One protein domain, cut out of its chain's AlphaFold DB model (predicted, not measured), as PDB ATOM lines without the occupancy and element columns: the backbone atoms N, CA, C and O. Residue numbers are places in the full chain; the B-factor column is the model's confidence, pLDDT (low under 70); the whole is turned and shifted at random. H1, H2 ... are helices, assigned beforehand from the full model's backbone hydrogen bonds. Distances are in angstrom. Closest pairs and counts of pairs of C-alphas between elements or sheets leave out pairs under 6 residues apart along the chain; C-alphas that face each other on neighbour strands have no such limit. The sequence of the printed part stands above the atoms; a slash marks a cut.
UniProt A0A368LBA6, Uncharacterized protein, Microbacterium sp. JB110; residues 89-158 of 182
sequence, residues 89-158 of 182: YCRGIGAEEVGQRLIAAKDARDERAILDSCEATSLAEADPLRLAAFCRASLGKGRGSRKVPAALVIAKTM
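What this domain is: This is residues 89 to 158 of the 182 residues of an uncharacterized protein of Microbacterium sp. JB110 (UniProt A0A368LBA6). Five short helices make a small cluster, mostly crossed: H2 and H3 form a hairpin, H5 crosses H2, and the loop round Lys 141 reaches outward. The printed part has 70 residues, with H1 to H5 in order and no named strand: all helix. It is compact, with a radius of gyration of the C-alphas of 11.0 A and spans of 32 by 26 by 19 A.

Where its parts are: H1, residues 89 to 93, begins at C-alpha (238.271, 199.376, 180.003). H2 is 95 to 104, 14.2 A long; H3 111 to 118; H4 128 to 136, 12.4 A; H5 147 to 157, 15.9 A, ending at (232.082, 189.007, 181.920).

How they stand to each other: H4 touches H3, closest C-alphas Cys 118 and Arg 130, 5.0 A. H1 touches H4, closest C-alphas Cys 90 and Pro 128, 5.1 A. H2 and H5 are about perpendicular at 89 degrees and touch, closest C-alphas Leu 102 and Val 153, 6.5 A. Every O i to N i+4 pair is within hydrogen-bond range in H1, H2, H4 and H5; in H3, 3 of 4.

The domain as a whole: The C-alphas of Ala 124 and Gly 142 are farthest apart, 32.7 A. The printed part has no cut, no link is long, and no printed residue is under 70 in pLDDT.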
ATOM      1  N   TYR A  89     239.143 200.210 179.178       96.50
ATOM      2  CA  TYR A  89     238.271 199.376 180.003       96.50
ATOM      3  C   TYR A  89     238.646 199.455 181.487       96.50
ATOM      4  O   TYR A  89     237.744 199.412 182.320       96.50
ATOM      5  N   CYS A  90     239.928 199.622 181.845       96.81
ATOM      6  CA  CYS A  90     240.328 199.798 183.247       96.81
ATOM      7  C   CYS A  90     239.739 201.084 183.830       96.81
ATOM      8  O   CYS A  90     239.220 201.079 184.945       96.81
ATOM      9  N   ARG A  91     239.789 202.182 183.069       96.31
ATOM     10  CA  ARG A  91     239.246 203.480 183.482       96.31
ATOM     11  C   ARG A  91     237.722 203.522 183.416       96.31
ATOM     12  O   ARG A  91     237.097 204.119 184.285       96.31
ATOM     13  N   GLY A  92     237.139 202.925 182.380       96.12
ATOM     14  CA  GLY A  92     235.704 202.935 182.127       96.12
ATOM     15  C   GLY A  92     234.936 202.049 183.102       96.12
ATOM     16  O   GLY A  92     234.034 202.531 183.779       96.12
ATOM     17  N   ILE A  93     235.299 200.765 183.188       96.94
ATOM     18  CA  ILE A  93     234.653 199.798 184.092       96.94
ATOM     19  C   ILE A  93     235.040 200.095 185.548       96.94
ATOM     20  O   ILE A  93     234.200 199.997 186.440       96.94
ATOM     21  N   GLY A  94     236.288 200.509 185.770       96.19
ATOM     22  CA  GLY A  94     236.851 200.804 187.082       96.19
ATOM     23  C   GLY A  94     237.861 199.746 187.521       96.19
ATOM     24  O   GLY A  94     237.685 198.547 187.288       96.19
ATOM     25  N   ALA A  95     238.931 200.200 188.178       94.75
ATOM     26  CA  ALA A  95     240.051 199.342 188.553       94.75
ATOM     27  C   ALA A  95     239.652 198.227 189.531       94.75
ATOM     28  O   ALA A  95     240.129 197.099 189.409       94.75
ATOM     29  N   GLU A  96     238.743 198.524 190.459       96.06
ATOM     30  CA  GLU A  96     238.269 197.554 191.439       96.06
ATOM     31  C   GLU A  96     237.562 196.368 190.777       96.06
ATOM     32  O   GLU A  96     237.967 195.219 190.946       96.06
ATOM     33  N   GLU A  97     236.553 196.663 189.962       96.88
ATOM     34  CA  GLU A  97     235.741 195.669 189.263       96.88
ATOM     35  C   GLU A  97     236.592 194.833 188.292       96.88
ATOM     36  O   GLU A  97     236.507 193.602 188.263       96.88
ATOM     37  N   VAL A  98     237.481 195.477 187.527       97.12
ATOM     38  CA  VAL A  98     238.421 194.780 186.635       97.12
ATOM     39  C   VAL A  98     239.359 193.874 187.437       97.12
ATOM     40  O   VAL A  98     239.533 192.706 187.081       97.12
ATOM     41  N   GLY A  99     239.926 194.366 188.539       96.25
ATOM     42  CA  GLY A  99     240.807 193.586 189.407       96.25
ATOM     43  C   GLY A  99     240.117 192.349 189.986       96.25
ATOM     44  O   GLY A  99     240.657 191.242 189.902       96.25
ATOM     45  N   GLN A 100     238.891 192.503 190.489       96.69
ATOM     46  CA  GLN A 100     238.088 191.398 191.019       96.69
ATOM     47  C   GLN A 100     237.804 190.330 189.951       96.69
ATOM     48  O   GLN A 100     237.968 189.135 190.216       96.69
ATOM     49  N   ARG A 101     237.458 190.736 188.721       97.25
ATOM     50  CA  ARG A 101     237.245 189.813 187.590       97.25
ATOM     51  C   ARG A 101     238.507 189.023 187.248       97.25
ATOM     52  O   ARG A 101     238.433 187.808 187.049       97.25
ATOM     53  N   LEU A 102     239.671 189.679 187.219       96.12
ATOM     54  CA  LEU A 102     240.959 189.030 186.944       96.12
ATOM     55  C   LEU A 102     241.320 187.981 188.005       96.12
ATOM     56  O   LEU A 102     241.827 186.909 187.658       96.12
ATOM     57  N   ILE A 103     241.032 188.256 189.280       95.25
ATOM     58  CA  ILE A 103     241.237 187.310 190.389       95.25
ATOM     59  C   ILE A 103     240.253 186.140 190.284       95.25
ATOM     60  O   ILE A 103     240.661 184.979 190.343       95.25
ATOM     61  N   ALA A 104     238.962 186.421 190.075       95.44
ATOM     62  CA  ALA A 104     237.922 185.397 189.957       95.44
ATOM     63  C   ALA A 104     238.199 184.419 188.802       95.44
ATOM     64  O   ALA A 104     237.981 183.212 188.929       95.44
ATOM     65  N   ALA A 105     238.743 184.923 187.693       93.81
ATOM     66  CA  ALA A 105     239.134 184.120 186.541       93.81
ATOM     67  C   ALA A 105     240.492 183.404 186.693       93.81
ATOM     68  O   ALA A 105     240.880 182.657 185.792       93.81
ATOM     69  N   LYS A 106     241.201 183.599 187.815       91.50
ATOM     70  CA  LYS A 106     242.561 183.090 188.074       91.50
ATOM     71  C   LYS A 106     243.600 183.551 187.048       91.50
ATOM     72  O   LYS A 106     244.620 182.885 186.864       91.50
ATOM     73  N   ASP A 107     243.348 184.676 186.380       89.12
ATOM     74  CA  ASP A 107     244.361 185.331 185.555       89.12
ATOM     75  C   ASP A 107     245.393 185.996 186.475       89.12
ATOM     76  O   ASP A 107     246.597 185.737 186.380       89.12
ATOM     77  N   ALA A 108     244.922 186.775 187.450       85.88
ATOM     78  CA  ALA A 108     245.730 187.179 188.593       85.88
ATOM     79  C   ALA A 108     245.775 186.045 189.629       85.88
ATOM     80  O   ALA A 108     244.773 185.379 189.887       85.88
ATOM     81  N   ARG A 109     246.952 185.816 190.227       84.88
ATOM     82  CA  ARG A 109     247.138 184.767 191.244       84.88
ATOM     83  C   ARG A 109     246.290 185.039 192.484       84.88
ATOM     84  O   ARG A 109     245.675 184.124 193.025       84.88
ATOM     85  N   ASP A 110     246.340 186.278 192.942       87.62
ATOM     86  CA  ASP A 110     245.683 186.799 194.127       87.62
ATOM     87  C   ASP A 110     245.597 188.328 194.006       87.62
ATOM     88  O   ASP A 110     246.142 188.927 193.073       87.62
ATOM     89  N   GLU A 111     244.896 188.954 194.948       90.81
ATOM     90  CA  GLU A 111     244.769 190.410 195.026       90.81
ATOM     91  C   GLU A 111     246.129 191.095 195.174       90.81
ATOM     92  O   GLU A 111     246.397 192.102 194.524       90.81
ATOM     93  N   ARG A 112     247.035 190.494 195.951       91.12
ATOM     94  CA  ARG A 112     248.366 191.043 196.215       91.12
ATOM     95  C   ARG A 112     249.185 191.227 194.940       91.12
ATOM     96  O   ARG A 112     249.846 192.247 194.802       91.12
ATOM     97  N   ALA A 113     249.094 190.307 193.981       89.12
ATOM     98  CA  ALA A 113     249.765 190.447 192.689       89.12
ATOM     99  C   ALA A 113     249.331 191.706 191.912       89.12
ATOM    100  O   ALA A 113     250.147 192.297 191.204       89.12
ATOM    101  N   ILE A 114     248.062 192.105 192.035       91.94
ATOM    102  CA  ILE A 114     247.540 193.329 191.419       91.94
ATOM    103  C   ILE A 114     247.974 194.545 192.240       91.94
ATOM    104  O   ILE A 114     248.524 195.488 191.679       91.94
ATOM    105  N   LEU A 115     247.784 194.506 193.562       93.75
ATOM    106  CA  LEU A 115     248.128 195.609 194.463       93.75
ATOM    107  C   LEU A 115     249.611 195.978 194.402       93.75
ATOM    108  O   LEU A 115     249.930 197.159 194.304       93.75
ATOM    109  N   ASP A 116     250.506 194.988 194.371       92.00
ATOM    110  CA  ASP A 116     251.948 195.205 194.236       92.00
ATOM    111  C   ASP A 116     252.279 195.887 192.893       92.00
ATOM    112  O   ASP A 116     253.128 196.774 192.839       92.00
ATOM    113  N   SER A 117     251.585 195.518 191.808       89.62
ATOM    114  CA  SER A 117     251.768 196.140 190.487       89.62
ATOM    115  C   SER A 117     251.167 197.544 190.396       89.62
ATOM    116  O   SER A 117     251.642 198.358 189.603       89.62
ATOM    117  N   CYS A 118     250.110 197.818 191.159       92.50
ATOM    118  CA  CYS A 118     249.465 199.126 191.216       92.50
ATOM    119  C   CYS A 118     250.057 200.044 192.299       92.50
ATOM    120  O   CYS A 118     249.734 201.230 192.321       92.50
ATOM    121  N   GLU A 119     250.927 199.516 193.165       93.00
ATOM    122  CA  GLU A 119     251.388 200.122 194.423       93.00
ATOM    123  C   GLU A 119     250.215 200.687 195.254       93.00
ATOM    124  O   GLU A 119     250.266 201.804 195.766       93.00
ATOM    125  N   ALA A 120     249.133 199.913 195.346       92.56
ATOM    126  CA  ALA A 120     247.901 200.280 196.042       92.56
ATOM    127  C   ALA A 120     247.697 199.420 197.296       92.56
ATOM    128  O   ALA A 120     248.237 198.319 197.396       92.56
ATOM    129  N   THR A 121     246.902 199.902 198.257       91.31
ATOM    130  CA  THR A 121     246.600 199.136 199.483       91.31
ATOM    131  C   THR A 121     245.290 198.353 199.406       91.31
ATOM    132  O   THR A 121     245.098 197.400 200.159       91.31
ATOM    133  N   SER A 122     244.418 198.717 198.464       93.25
ATOM    134  CA  SER A 122     243.175 198.020 198.138       93.25
ATOM    135  C   SER A 122     242.839 198.193 196.654       93.25
ATOM    136  O   SER A 122     243.344 199.107 195.997       93.25
ATOM    137  N   LEU A 123     241.977 197.326 196.115       91.25
ATOM    138  CA  LEU A 123     241.541 197.423 194.717       91.25
ATOM    139  C   LEU A 123     240.736 198.702 194.425       91.25
ATOM    140  O   LEU A 123     240.818 199.222 193.316       91.25
ATOM    141  N   ALA A 124     240.016 199.232 195.418       92.19
ATOM    142  CA  ALA A 124     239.279 200.492 195.310       92.19
ATOM    143  C   ALA A 124     240.202 201.711 195.109       92.19
ATOM    144  O   ALA A 124     239.809 202.697 194.490       92.19
ATOM    145  N   GLU A 125     241.438 201.639 195.610       92.75
ATOM    146  CA  GLU A 125     242.457 202.688 195.470       92.75
ATOM    147  C   GLU A 125     243.391 202.466 194.271       92.75
ATOM    148  O   GLU A 125     244.281 203.280 194.020       92.75
ATOM    149  N   ALA A 126     243.239 201.355 193.547       94.25
ATOM    150  CA  ALA A 126     244.137 201.017 192.455       94.25
ATOM    151  C   ALA A 126     244.001 202.011 191.293       94.25
ATOM    152  O   ALA A 126     242.908 202.261 190.787       94.25
ATOM    153  N   ASP A 127     245.135 202.538 190.827       94.88
ATOM    154  CA  ASP A 127     245.187 203.402 189.647       94.88
ATOM    155  C   ASP A 127     244.840 202.590 188.379       94.88
ATOM    156  O   ASP A 127     245.559 201.631 188.057       94.88
ATOM    157  N   PRO A 128     243.786 202.967 187.623       94.38
ATOM    158  CA  PRO A 128     243.433 202.319 186.365       94.38
ATOM    159  C   PRO A 128     244.591 202.224 185.369       94.38
ATOM    160  O   PRO A 128     244.719 201.207 184.690       94.38
ATOM    161  N   LEU A 129     245.472 203.228 185.311       94.06
ATOM    162  CA  LEU A 129     246.607 203.232 184.385       94.06
ATOM    163  C   LEU A 129     247.620 202.132 184.734       94.06
ATOM    164  O   LEU A 129     248.195 201.477 183.853       94.06
ATOM    165  N   ARG A 130     247.835 201.906 186.033       95.44
ATOM    166  CA  ARG A 130     248.715 200.841 186.527       95.44
ATOM    167  C   ARG A 130     248.067 199.469 186.395       95.44
ATOM    168  O   ARG A 130     248.755 198.513 186.042       95.44
ATOM    169  N   LEU A 131     246.750 199.374 186.568       96.12
ATOM    170  CA  LEU A 131     246.025 198.138 186.285       96.12
ATOM    171  C   LEU A 131     246.064 197.785 184.792       96.12
ATOM    172  O   LEU A 131     246.297 196.629 184.436       96.12
ATOM    173  N   ALA A 132     245.937 198.770 183.905       95.94
ATOM    174  CA  ALA A 132     246.134 198.573 182.474       95.94
ATOM    175  C   ALA A 132     247.564 198.095 182.176       95.94
ATOM    176  O   ALA A 132     247.761 197.166 181.390       95.94
ATOM    177  N   ALA A 133     248.571 198.650 182.869       95.25
ATOM    178  CA  ALA A 133     249.954 198.169 182.807       95.25
ATOM    179  C   ALA A 133     250.102 196.703 183.235       95.25
ATOM    180  O   ALA A 133     250.785 195.939 182.547       95.25
ATOM    181  N   PHE A 134     249.410 196.287 184.295       94.62
ATOM    182  CA  PHE A 134     249.331 194.884 184.690       94.62
ATOM    183  C   PHE A 134     248.716 194.025 183.575       94.62
ATOM    184  O   PHE A 134     249.298 193.005 183.202       94.62
ATOM    185  N   CYS A 135     247.602 194.462 182.979       94.88
ATOM    186  CA  CYS A 135     246.895 193.740 181.916       94.88
ATOM    187  C   CYS A 135     247.729 193.550 180.639       94.88
ATOM    188  O   CYS A 135     247.576 192.536 179.963       94.88
ATOM    189  N   ARG A 136     248.655 194.465 180.323       93.00
ATOM    190  CA  ARG A 136     249.575 194.349 179.168       93.00
ATOM    191  C   ARG A 136     250.933 193.724 179.499       93.00
ATOM    192  O   ARG A 136     251.728 193.467 178.588       93.00
ATOM    193  N   ALA A 137     251.203 193.434 180.772       91.94
ATOM    194  CA  ALA A 137     252.503 192.958 181.230       91.94
ATOM    195  C   ALA A 137     252.952 191.664 180.527       91.94
ATOM    196  O   ALA A 137     252.162 190.771 180.211       91.94
ATOM    197  N   SER A 138     254.261 191.547 180.308       86.62
ATOM    198  CA  SER A 138     254.871 190.311 179.811       86.62
ATOM    199  C   SER A 138     254.780 189.207 180.866       86.62
ATOM    200  O   SER A 138     255.097 189.425 182.033       86.62
ATOM    201  N   LEU A 139     254.410 187.995 180.451       83.00
ATOM    202  CA  LEU A 139     254.333 186.819 181.325       83.00
ATOM    203  C   LEU A 139     255.684 186.083 181.444       83.00
ATOM    204  O   LEU A 139     255.772 185.001 182.031       83.00
ATOM    205  N   GLY A 140     256.760 186.660 180.904       80.94
ATOM    206  CA  GLY A 140     258.108 186.094 180.906       80.94
ATOM    207  C   GLY A 140     258.479 185.389 179.598       80.94
ATOM    208  O   GLY A 140     257.680 185.278 178.666       80.94
ATOM    209  N   LYS A 141     259.733 184.924 179.515       76.56
ATOM    210  CA  LYS A 141     260.307 184.360 178.281       76.56
ATOM    211  C   LYS A 141     259.458 183.200 177.751       76.56
ATOM    212  O   LYS A 141     259.239 182.218 178.450       76.56
ATOM    213  N   GLY A 142     258.994 183.335 176.507       75.38
ATOM    214  CA  GLY A 142     258.220 182.312 175.799       75.38
ATOM    215  C   GLY A 142     256.745 182.189 176.201       75.38
ATOM    216  O   GLY A 142     256.060 181.347 175.634       75.38
ATOM    217  N   ARG A 143     256.238 183.007 177.138       73.69
ATOM    218  CA  ARG A 143     254.842 182.932 177.626       73.69
ATOM    219  C   ARG A 143     253.920 184.044 177.108       73.69
ATOM    220  O   ARG A 143     252.746 184.066 177.457       73.69
ATOM    221  N   GLY A 144     254.431 184.937 176.261       83.00
ATOM    222  CA  GLY A 144     253.657 186.033 175.671       83.00
ATOM    223  C   GLY A 144     253.337 187.161 176.660       83.00
ATOM    224  O   GLY A 144     254.029 187.347 177.661       83.00
ATOM    225  N   SER A 145     252.299 187.935 176.348       88.38
ATOM    226  CA  SER A 145     251.779 189.030 177.179       88.38
ATOM    227  C   SER A 145     250.430 188.643 177.787       88.38
ATOM    228  O   SER A 145     249.676 187.866 177.195       88.38
ATOM    229  N   ARG A 146     250.111 189.228 178.945       92.56
ATOM    230  CA  ARG A 146     248.806 189.128 179.607       92.56
ATOM    231  C   ARG A 146     247.677 189.802 178.812       92.56
ATOM    232  O   ARG A 146     246.519 189.522 179.097       92.56
ATOM    233  N   LYS A 147     247.987 190.570 177.753       92.88
ATOM    234  CA  LYS A 147     247.002 191.321 176.949       92.88
ATOM    235  C   LYS A 147     245.804 190.456 176.533       92.88
ATOM    236  O   LYS A 147     244.655 190.798 176.780       92.88
ATOM    237  N   VAL A 148     246.074 189.291 175.940       93.62
ATOM    238  CA  VAL A 148     245.023 188.367 175.479       93.62
ATOM    239  C   VAL A 148     244.286 187.693 176.645       93.62
ATOM    240  O   VAL A 148     243.057 187.724 176.631       93.62
ATOM    241  N   PRO A 149     244.966 187.083 177.639       94.44
ATOM    242  CA  PRO A 149     244.295 186.545 178.822       94.44
ATOM    243  C   PRO A 149     243.387 187.551 179.542       94.44
ATOM    244  O   PRO A 149     242.218 187.242 179.766       94.44
ATOM    245  N   ALA A 150     243.874 188.764 179.818       95.62
ATOM    246  CA  ALA A 150     243.088 189.822 180.451       95.62
ATOM    247  C   ALA A 150     241.875 190.198 179.591       95.62
ATOM    248  O   ALA A 150     240.745 190.179 180.078       95.62
ATOM    249  N   ALA A 151     242.079 190.431 178.288       96.38
ATOM    250  CA  ALA A 151     240.982 190.733 177.376       96.38
ATOM    251  C   ALA A 151     239.931 189.613 177.322       96.38
ATOM    252  O   ALA A 151     238.739 189.893 177.260       96.38
ATOM    253  N   LEU A 152     240.341 188.342 177.400       96.88
ATOM    254  CA  LEU A 152     239.419 187.206 177.447       96.88
ATOM    255  C   LEU A 152     238.572 187.195 178.726       96.88
ATOM    256  O   LEU A 152     237.395 186.841 178.659       96.88
ATOM    257  N   VAL A 153     239.153 187.551 179.876       97.00
ATOM    258  CA  VAL A 153     238.408 187.677 181.139       97.00
ATOM    259  C   VAL A 153     237.344 188.757 181.004       97.00
ATOM    260  O   VAL A 153     236.166 188.471 181.205       97.00
ATOM    261  N   ILE A 154     237.745 189.957 180.575       97.69
ATOM    262  CA  ILE A 154     236.827 191.089 180.412       97.69
ATOM    263  C   ILE A 154     235.744 190.775 179.383       97.69
ATOM    264  O   ILE A 154     234.567 190.969 179.663       97.69
ATOM    265  N   ALA A 155     236.106 190.195 178.238       97.38
ATOM    266  CA  ALA A 155     235.161 189.798 177.197       97.38
ATOM    267  C   ALA A 155     234.108 188.783 177.679       97.38
ATOM    268  O   ALA A 155     232.970 188.813 177.215       97.38
ATOM    269  N   LYS A 156     234.468 187.865 178.587       97.00
ATOM    270  CA  LYS A 156     233.545 186.840 179.105       97.00
ATOM    271  C   LYS A 156     232.552 187.376 180.129       97.00
ATOM    272  O   LYS A 156     231.474 186.804 180.258       97.00
ATOM    273  N   THR A 157     232.919 188.420 180.864       96.56
ATOM    274  CA  THR A 157     232.082 189.007 181.920       96.56
ATOM    275  C   THR A 157     231.466 190.344 181.509       96.56
ATOM    276  O   THR A 157     230.861 191.006 182.343       96.56
ATOM    277  N   MET A 158     231.651 190.765 180.255       97.75
ATOM    278  CA  MET A 158     231.224 192.073 179.773       97.75
ATOM    279  C   MET A 158     229.703 192.212 179.780       97.75
ATOM    280  O   MET A 158     228.985 191.405 179.186       97.75
TER     281      MET A 158